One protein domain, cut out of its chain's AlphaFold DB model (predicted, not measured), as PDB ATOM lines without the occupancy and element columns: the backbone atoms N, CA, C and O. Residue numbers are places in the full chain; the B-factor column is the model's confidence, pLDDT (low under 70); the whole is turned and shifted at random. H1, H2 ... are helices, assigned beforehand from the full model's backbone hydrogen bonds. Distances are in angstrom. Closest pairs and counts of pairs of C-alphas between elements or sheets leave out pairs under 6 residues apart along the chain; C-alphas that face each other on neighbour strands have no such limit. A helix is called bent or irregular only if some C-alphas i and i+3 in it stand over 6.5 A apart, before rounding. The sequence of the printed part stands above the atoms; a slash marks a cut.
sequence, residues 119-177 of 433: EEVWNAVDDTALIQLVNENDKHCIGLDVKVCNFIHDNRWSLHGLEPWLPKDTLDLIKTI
ATOM      1  N   GLU A 119       3.229   9.353  24.987       47.91
ATOM      2  CA  GLU A 119       1.947   9.931  24.565       47.91
ATOM      3  C   GLU A 119       1.041  10.284  25.748       47.91
ATOM      4  O   GLU A 119       0.577  11.410  25.810       47.91
ATOM      5  N   GLU A 120       0.821   9.390  26.713       49.06
ATOM      6  CA  GLU A 120      -0.035   9.672  27.877       49.06
ATOM      7  C   GLU A 120       0.499  10.823  28.746       49.06
ATOM      8  O   GLU A 120      -0.296  11.605  29.262       49.06
ATOM      9  N   VAL A 121       1.826  10.986  28.866       46.00
ATOM     10  CA  VAL A 121       2.417  12.155  29.544       46.00
ATOM     11  C   VAL A 121       2.134  13.448  28.787       46.00
ATOM     12  O   VAL A 121       1.785  14.440  29.418       46.00
ATOM     13  N   TRP A 122       2.278  13.456  27.462       46.25
ATOM     14  CA  TRP A 122       2.019  14.655  26.656       46.25
ATOM     15  C   TRP A 122       0.526  14.973  26.543       46.25
ATOM     16  O   TRP A 122       0.152  16.136  26.643       46.25
ATOM     17  N   ASN A 123      -0.328  13.956  26.432       49.88
ATOM     18  CA  ASN A 123      -1.784  14.104  26.385       49.88
ATOM     19  C   ASN A 123      -2.339  14.658  27.702       49.88
ATOM     20  O   ASN A 123      -3.280  15.440  27.701       49.88
ATOM     21  N   ALA A 124      -1.741  14.288  28.834       46.03
ATOM     22  CA  ALA A 124      -2.142  14.783  30.146       46.03
ATOM     23  C   ALA A 124      -1.717  16.231  30.444       46.03
ATOM     24  O   ALA A 124      -2.204  16.824  31.406       46.03
ATOM     25  N   VAL A 125      -0.800  16.795  29.653       49.91
ATOM     26  CA  VAL A 125      -0.422  18.214  29.736       49.91
ATOM     27  C   VAL A 125      -1.427  19.100  28.975       49.91
ATOM     28  O   VAL A 125      -1.338  20.315  29.064       49.91
ATOM     29  N   ASP A 126      -2.430  18.510  28.312       50.09
ATOM     30  CA  ASP A 126      -3.519  19.203  27.600       50.09
ATOM     31  C   ASP A 126      -3.037  20.236  26.561       50.09
ATOM     32  O   ASP A 126      -3.741  21.172  26.192       50.09
ATOM     33  N   ASP A 127      -1.827  20.042  26.029       53.66
ATOM     34  CA  ASP A 127      -1.267  20.842  24.936       53.66
ATOM     35  C   ASP A 127      -1.691  20.249  23.579       53.66
ATOM     36  O   ASP A 127      -0.870  19.937  22.711       53.66
ATOM     37  N   THR A 128      -3.000  20.056  23.386       61.69
ATOM     38  CA  THR A 128      -3.535  19.701  22.064       61.69
ATOM     39  C   THR A 128      -3.342  20.905  21.147       61.69
ATOM     40  O   THR A 128      -3.936  21.966  21.348       61.69
ATOM     41  N   ALA A 129      -2.493  20.771  20.127       70.25
ATOM     42  CA  ALA A 129      -2.273  21.859  19.181       70.25
ATOM     43  C   ALA A 129      -3.589  22.184  18.456       70.25
ATOM     44  O   ALA A 129      -4.277  21.272  18.009       70.25
ATOM     45  N   LEU A 130      -3.920  23.468  18.260       73.50
ATOM     46  CA  LEU A 130      -5.177  23.876  17.603       73.50
ATOM     47  C   LEU A 130      -5.391  23.200  16.236       73.50
ATOM     48  O   LEU A 130      -6.518  22.875  15.884       73.50
ATOM     49  N   ILE A 131      -4.312  22.914  15.498       76.12
ATOM     50  CA  ILE A 131      -4.347  22.187  14.216       76.12
ATOM     51  C   ILE A 131      -4.920  20.764  14.343       76.12
ATOM     52  O   ILE A 131      -5.444  20.225  13.376       76.12
ATOM     53  N   GLN A 132      -4.826  20.136  15.518       76.25
ATOM     54  CA  GLN A 132      -5.379  18.806  15.784       76.25
ATOM     55  C   GLN A 132      -6.899  18.840  15.987       76.25
ATOM     56  O   GLN A 132      -7.538  17.802  15.850       76.25
ATOM     57  N   LEU A 133      -7.477  20.014  16.263       76.62
ATOM     58  CA  LEU A 133      -8.927  20.221  16.360       76.62
ATOM     59  C   LEU A 133      -9.578  20.523  15.002       76.62
ATOM     60  O   LEU A 133     -10.802  20.578  14.904       76.62
ATOM     61  N   VAL A 134      -8.768  20.726  13.962       79.50
ATOM     62  CA  VAL A 134      -9.215  21.003  12.594       79.50
ATOM     63  C   VAL A 134      -9.425  19.680  11.862       79.50
ATOM     64  O   VAL A 134      -8.594  18.772  11.955       79.50
ATOM     65  N   ASN A 135     -10.511  19.581  11.091       80.44
ATOM     66  CA  ASN A 135     -10.780  18.421  10.239       80.44
ATOM     67  C   ASN A 135      -9.582  18.106   9.328       80.44
ATOM     68  O   ASN A 135      -9.039  18.999   8.683       80.44
ATOM     69  N   GLU A 136      -9.209  16.827   9.207       79.50
ATOM     70  CA  GLU A 136      -8.051  16.386   8.402       79.50
ATOM     71  C   GLU A 136      -8.079  16.911   6.961       79.50
ATOM     72  O   GLU A 136      -7.057  17.351   6.436       79.50
ATOM     73  N   ASN A 137      -9.263  16.930   6.346       80.62
ATOM     74  CA  ASN A 137      -9.445  17.407   4.976       80.62
ATOM     75  C   ASN A 137      -9.181  18.909   4.829       80.62
ATOM     76  O   ASN A 137      -8.861  19.350   3.734       80.62
ATOM     77  N   ASP A 138      -9.255  19.672   5.915       77.25
ATOM     78  CA  ASP A 138      -9.182  21.132   5.924       77.25
ATOM     79  C   ASP A 138      -7.834  21.657   6.438       77.25
ATOM     80  O   ASP A 138      -7.527  22.841   6.303       77.25
ATOM     81  N   LYS A 139      -6.972  20.786   6.982       75.50
ATOM     82  CA  LYS A 139      -5.663  21.188   7.531       75.50
ATOM     83  C   LYS A 139      -4.765  21.882   6.509       75.50
ATOM     84  O   LYS A 139      -3.982  22.749   6.881       75.50
ATOM     85  N   HIS A 140      -4.893  21.533   5.229       76.31
ATOM     86  CA  HIS A 140      -4.145  22.163   4.139       76.31
ATOM     87  C   HIS A 140      -4.583  23.612   3.852       76.31
ATOM     88  O   HIS A 140      -3.824  24.365   3.244       76.31
ATOM     89  N   CYS A 141      -5.779  24.011   4.296       73.25
ATOM     90  CA  CYS A 141      -6.315  25.365   4.148       73.25
ATOM     91  C   CYS A 141      -5.761  26.335   5.201       73.25
ATOM     92  O   CYS A 141      -5.871  27.551   5.041       73.25
ATOM     93  N   ILE A 142      -5.168  25.816   6.280       70.38
ATOM     94  CA  ILE A 142      -4.599  26.619   7.360       70.38
ATOM     95  C   ILE A 142      -3.097  26.727   7.136       70.38
ATOM     96  O   ILE A 142      -2.367  25.739   7.185       70.38
ATOM     97  N   GLY A 143      -2.613  27.950   6.919       67.38
ATOM     98  CA  GLY A 143      -1.177  28.205   6.902       67.38
ATOM     99  C   GLY A 143      -0.554  27.809   8.244       67.38
ATOM    100  O   GLY A 143      -0.907  28.369   9.279       67.38
ATOM    101  N   LEU A 144       0.390  26.867   8.235       62.09
ATOM    102  CA  LEU A 144       1.087  26.411   9.449       62.09
ATOM    103  C   LEU A 144       2.055  27.464  10.024       62.09
ATOM    104  O   LEU A 144       2.511  27.326  11.156       62.09
ATOM    105  N   ASP A 145       2.328  28.532   9.272       68.31
ATOM    106  CA  ASP A 145       3.252  29.606   9.658       68.31
ATOM    107  C   ASP A 145       2.566  30.781  10.382       68.31
ATOM    108  O   ASP A 145       3.196  31.807  10.669       68.31
ATOM    109  N   VAL A 146       1.264  30.678  10.671       73.31
ATOM    110  CA  VAL A 146       0.510  31.760  11.313       73.31
ATOM    111  C   VAL A 146       0.815  31.801  12.812       73.31
ATOM    112  O   VAL A 146       0.731  30.801  13.521       73.31
ATOM    113  N   LYS A 147       1.167  32.988  13.315       75.19
ATOM    114  CA  LYS A 147       1.470  33.217  14.734       75.19
ATOM    115  C   LYS A 147       0.236  33.701  15.486       75.19
ATOM    116  O   LYS A 147      -0.606  34.386  14.918       75.19
ATOM    117  N   VAL A 148       0.195  33.450  16.795       78.25
ATOM    118  CA  VAL A 148      -0.869  33.939  17.693       78.25
ATOM    119  C   VAL A 148      -1.054  35.457  17.582       78.25
ATOM    120  O   VAL A 148      -2.183  35.931  17.525       78.25
ATOM    121  N   CYS A 149       0.038  36.221  17.452       78.31
ATOM    122  CA  CYS A 149      -0.010  37.677  17.285       78.31
ATOM    123  C   CYS A 149      -0.783  38.141  16.042       78.31
ATOM    124  O   CYS A 149      -1.274  39.264  16.030       78.31
ATOM    125  N   ASN A 150      -0.925  37.296  15.018       81.12
ATOM    126  CA  ASN A 150      -1.674  37.632  13.805       81.12
ATOM    127  C   ASN A 150      -3.191  37.651  14.047       81.12
ATOM    128  O   ASN A 150      -3.924  38.191  13.230       81.12
ATOM    129  N   PHE A 151      -3.650  37.067  15.155       81.94
ATOM    130  CA  PHE A 151      -5.052  37.042  15.568       81.94
ATOM    131  C   PHE A 151      -5.346  38.048  16.687       81.94
ATOM    132  O   PHE A 151      -6.392  37.969  17.330       81.94
ATOM    133  N   ILE A 152      -4.434  38.991  16.946       82.25
ATOM    134  CA  ILE A 152      -4.571  40.008  17.990       82.25
ATOM    135  C   ILE A 152      -4.538  41.389  17.332       82.25
ATOM    136  O   ILE A 152      -3.522  41.796  16.776       82.25
ATOM    137  N   HIS A 153      -5.640  42.131  17.435       82.62
ATOM    138  CA  HIS A 153      -5.752  43.509  16.950       82.62
ATOM    139  C   HIS A 153      -6.337  44.394  18.046       82.62
ATOM    140  O   HIS A 153      -7.332  44.025  18.662       82.62
ATOM    141  N   ASP A 154      -5.727  45.550  18.313       80.69
ATOM    142  CA  ASP A 154      -6.176  46.506  19.341       80.69
ATOM    143  C   ASP A 154      -6.463  45.860  20.711       80.69
ATOM    144  O   ASP A 154      -7.493  46.130  21.336       80.69
ATOM    145  N   ASN A 155      -5.570  44.967  21.168       77.56
ATOM    146  CA  ASN A 155      -5.741  44.156  22.385       77.56
ATOM    147  C   ASN A 155      -7.071  43.380  22.424       77.56
ATOM    148  O   ASN A 155      -7.690  43.225  23.478       77.56
ATOM    149  N   ARG A 156      -7.534  42.916  21.262       81.56
ATOM    150  CA  ARG A 156      -8.719  42.078  21.096       81.56
ATOM    151  C   ARG A 156      -8.407  40.907  20.173       81.56
ATOM    152  O   ARG A 156      -7.642  41.031  19.218       81.56
ATOM    153  N   TRP A 157      -9.013  39.763  20.470       84.69
ATOM    154  CA  TRP A 157      -8.920  38.578  19.625       84.69
ATOM    155  C   TRP A 157      -9.737  38.802  18.349       84.69
ATOM    156  O   TRP A 157     -10.930  39.092  18.421       84.69
ATOM    157  N   SER A 158      -9.105  38.641  17.190       87.19
ATOM    158  CA  SER A 158      -9.757  38.596  15.881       87.19
ATOM    159  C   SER A 158      -9.618  37.186  15.324       87.19
ATOM    160  O   SER A 158      -8.585  36.817  14.769       87.19
ATOM    161  N   LEU A 159     -10.658  36.374  15.517       84.81
ATOM    162  CA  LEU A 159     -10.637  34.945  15.191       84.81
ATOM    163  C   LEU A 159     -11.376  34.610  13.890       84.81
ATOM    164  O   LEU A 159     -11.554  33.435  13.591       84.81
ATOM    165  N   HIS A 160     -11.763  35.601  13.080       81.75
ATOM    166  CA  HIS A 160     -12.540  35.390  11.846       81.75
ATOM    167  C   HIS A 160     -11.866  34.396  10.875       81.75
ATOM    168  O   HIS A 160     -12.536  33.665  10.151       81.75
ATOM    169  N   GLY A 161     -10.530  34.334  10.852       79.19
ATOM    170  CA  GLY A 161      -9.791  33.362  10.036       79.19
ATOM    171  C   GLY A 161      -9.794  31.926  10.581       79.19
ATOM    172  O   GLY A 161      -9.451  31.007   9.845       79.19
ATOM    173  N   LEU A 162     -10.164  31.733  11.851       80.44
ATOM    174  CA  LEU A 162     -10.200  30.444  12.557       80.44
ATOM    175  C   LEU A 162     -11.627  29.923  12.778       80.44
ATOM    176  O   LEU A 162     -11.809  28.723  12.958       80.44
ATOM    177  N   GLU A 163     -12.627  30.807  12.736       84.25
ATOM    178  CA  GLU A 163     -14.052  30.480  12.894       84.25
ATOM    179  C   GLU A 163     -14.559  29.331  12.004       84.25
ATOM    180  O   GLU A 163     -15.304  28.498  12.517       84.25
ATOM    181  N   PRO A 164     -14.159  29.215  10.720       84.12
ATOM    182  CA  PRO A 164     -14.597  28.104   9.871       84.12
ATOM    183  C   PRO A 164     -13.987  26.749  10.246       84.12
ATOM    184  O   PRO A 164     -14.497  25.715   9.823       84.12
ATOM    185  N   TRP A 165     -12.880  26.749  10.992       83.50
ATOM    186  CA  TRP A 165     -12.017  25.577  11.154       83.50
ATOM    187  C   TRP A 165     -11.989  25.014  12.572       83.50
ATOM    188  O   TRP A 165     -11.614  23.858  12.753       83.50
ATOM    189  N   LEU A 166     -12.345  25.821  13.574       82.31
ATOM    190  CA  LEU A 166     -12.329  25.429  14.979       82.31
ATOM    191  C   LEU A 166     -13.747  25.330  15.558       82.31
ATOM    192  O   LEU A 166     -14.615  26.134  15.209       82.31
ATOM    193  N   PRO A 167     -13.986  24.404  16.502       83.75
ATOM    194  CA  PRO A 167     -15.234  24.358  17.251       83.75
ATOM    195  C   PRO A 167     -15.515  25.671  17.990       83.75
ATOM    196  O   PRO A 167     -14.607  26.326  18.513       83.75
ATOM    197  N   LYS A 168     -16.800  26.021  18.100       83.44
ATOM    198  CA  LYS A 168     -17.246  27.247  18.776       83.44
ATOM    199  C   LYS A 168     -16.756  27.336  20.225       83.44
ATOM    200  O   LYS A 168     -16.270  28.387  20.628       83.44
ATOM    201  N   ASP A 169     -16.800  26.228  20.961       83.00
ATOM    202  CA  ASP A 169     -16.361  26.175  22.361       83.00
ATOM    203  C   ASP A 169     -14.866  26.506  22.509       83.00
ATOM    204  O   ASP A 169     -14.468  27.218  23.430       83.00
ATOM    205  N   THR A 170     -14.031  26.065  21.561       81.38
ATOM    206  CA  THR A 170     -12.600  26.396  21.521       81.38
ATOM    207  C   THR A 170     -12.382  27.883  21.246       81.38
ATOM    208  O   THR A 170     -11.555  28.518  21.896       81.38
ATOM    209  N   LEU A 171     -13.131  28.463  20.305       83.50
ATOM    210  CA  LEU A 171     -13.046  29.893  19.986       83.50
ATOM    211  C   LEU A 171     -13.475  30.759  21.170       83.50
ATOM    212  O   LEU A 171     -12.851  31.784  21.447       83.50
ATOM    213  N   ASP A 172     -14.521  30.343  21.877       84.25
ATOM    214  CA  ASP A 172     -14.997  31.039  23.065       84.25
ATOM    215  C   ASP A 172     -13.985  30.923  24.213       84.25
ATOM    216  O   ASP A 172     -13.703  31.932  24.860       84.25
ATOM    217  N   LEU A 173     -13.330  29.768  24.383       82.12
ATOM    218  CA  LEU A 173     -12.216  29.614  25.323       82.12
ATOM    219  C   LEU A 173     -11.054  30.564  24.991       82.12
ATOM    220  O   LEU A 173     -10.583  31.273  25.880       82.12
ATOM    221  N   ILE A 174     -10.632  30.651  23.723       83.12
ATOM    222  CA  ILE A 174      -9.563  31.570  23.294       83.12
ATOM    223  C   ILE A 174      -9.919  33.017  23.652       83.12
ATOM    224  O   ILE A 174      -9.084  33.741  24.191       83.12
ATOM    225  N   LYS A 175     -11.172  33.434  23.431       83.00
ATOM    226  CA  LYS A 175     -11.641  34.786  23.776       83.00
ATOM    227  C   LYS A 175     -11.563  35.092  25.275       83.00
ATOM    228  O   LYS A 175     -11.471  36.267  25.627       83.00
ATOM    229  N   THR A 176     -11.593  34.081  26.149       81.81
ATOM    230  CA  THR A 176     -11.438  34.281  27.602       81.81
ATOM    231  C   THR A 176      -9.996  34.528  28.037       81.81
ATOM    232  O   THR A 176      -9.784  35.019  29.147       81.81
ATOM    233  N   ILE A 177      -9.007  34.228  27.186       82.06
ATOM    234  CA  ILE A 177      -7.590  34.401  27.514       82.06
ATOM    235  C   ILE A 177      -7.290  35.903  27.615       82.06
ATOM    236  O   ILE A 177      -7.394  36.616  26.608       82.06
TER     237      ILE A 177
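What this domain is: This is residues 119 to 177 of the 433 residues of the protein "Putative ribonuclease H protein At1g65750 family" of Senna tora (UniProt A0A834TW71). A chain wound in an open, looping course through five short helices, none of which touches another, has H5 as its longest helix and an arm, residues 119 to 129 with H1, that sticks out and stands free at one end. In the body H2 is the helix nearest to the mean of the C-alphas, and the long link from H4 to H5 makes a small turn, residues 152 to 157, at the end of the domain far from H1. The printed part has 59 residues, with the named helices H1, H2, H3, H4 and H5 in that order along the chain and no named strand; the class is all helix, though under half of the residues, 28 of 59, are in named elements. The whole is only just loose, close to compact, with a radius of gyration of the C-alphas of 12.5 A, and spans 38 by 26 by 22 A.

Where its parts are: H5 is residues 168 to 176, 12.7 A from first to last C-alpha, and its C-alpha 176 is at (-11.438, 34.281, 27.602). H4 is residues 148 to 151, 5.6 A long. H3 is residues 136 to 141, 10.1 A long, and is irregular: C-alphas 137 and 140 are 7.2 A apart. H2 is residues 130 to 133, 5.4 A long, from C-alpha 130 at (-5.177, 23.876, 17.603). H1 is residues 119 to 123, 5.9 A long, from C-alpha 119 at (1.947, 9.931, 24.565).

How they stand to each other: H5 is apart from H1, H2, H3 and H4, and its centre is 9.1 A from the mean of the C-alphas. H2 has its centre 6.2 A from that mean. H2 and H3 are close but not clearly touching: their closest C-alphas, those of Ile 131 and Lys 139, are 6.9 A apart. H4 is apart from H1, H2 and H3. H1 is apart from H2 and H3, with its centre 19.6 A from the mean. Outside the helices, residues 152 to 153 pair antiparallel with residues 156 to 157. In H1 and H5 every O i to N i+4 pair is within hydrogen-bond range; in H3 0 of 2 are, beside 2 of 3 O i to N i+3 pairs, and H2 and H4 are too short for an O i to N i+4 pair.

The domain as a whole: The two C-alphas farthest apart, those of Glu 120 and Asp 154, are 38.3 A apart. Without residues 119 to 129, the body of 48 residues spans 32 by 23 by 14 A. The printed part has no cut. The link from H4 to H5, 16 residues, is long; that from H2 to H3 is tight. The mean pLDDT of the printed part is 74.2, and residues 119 to 128 and 143 to 145 are under 70.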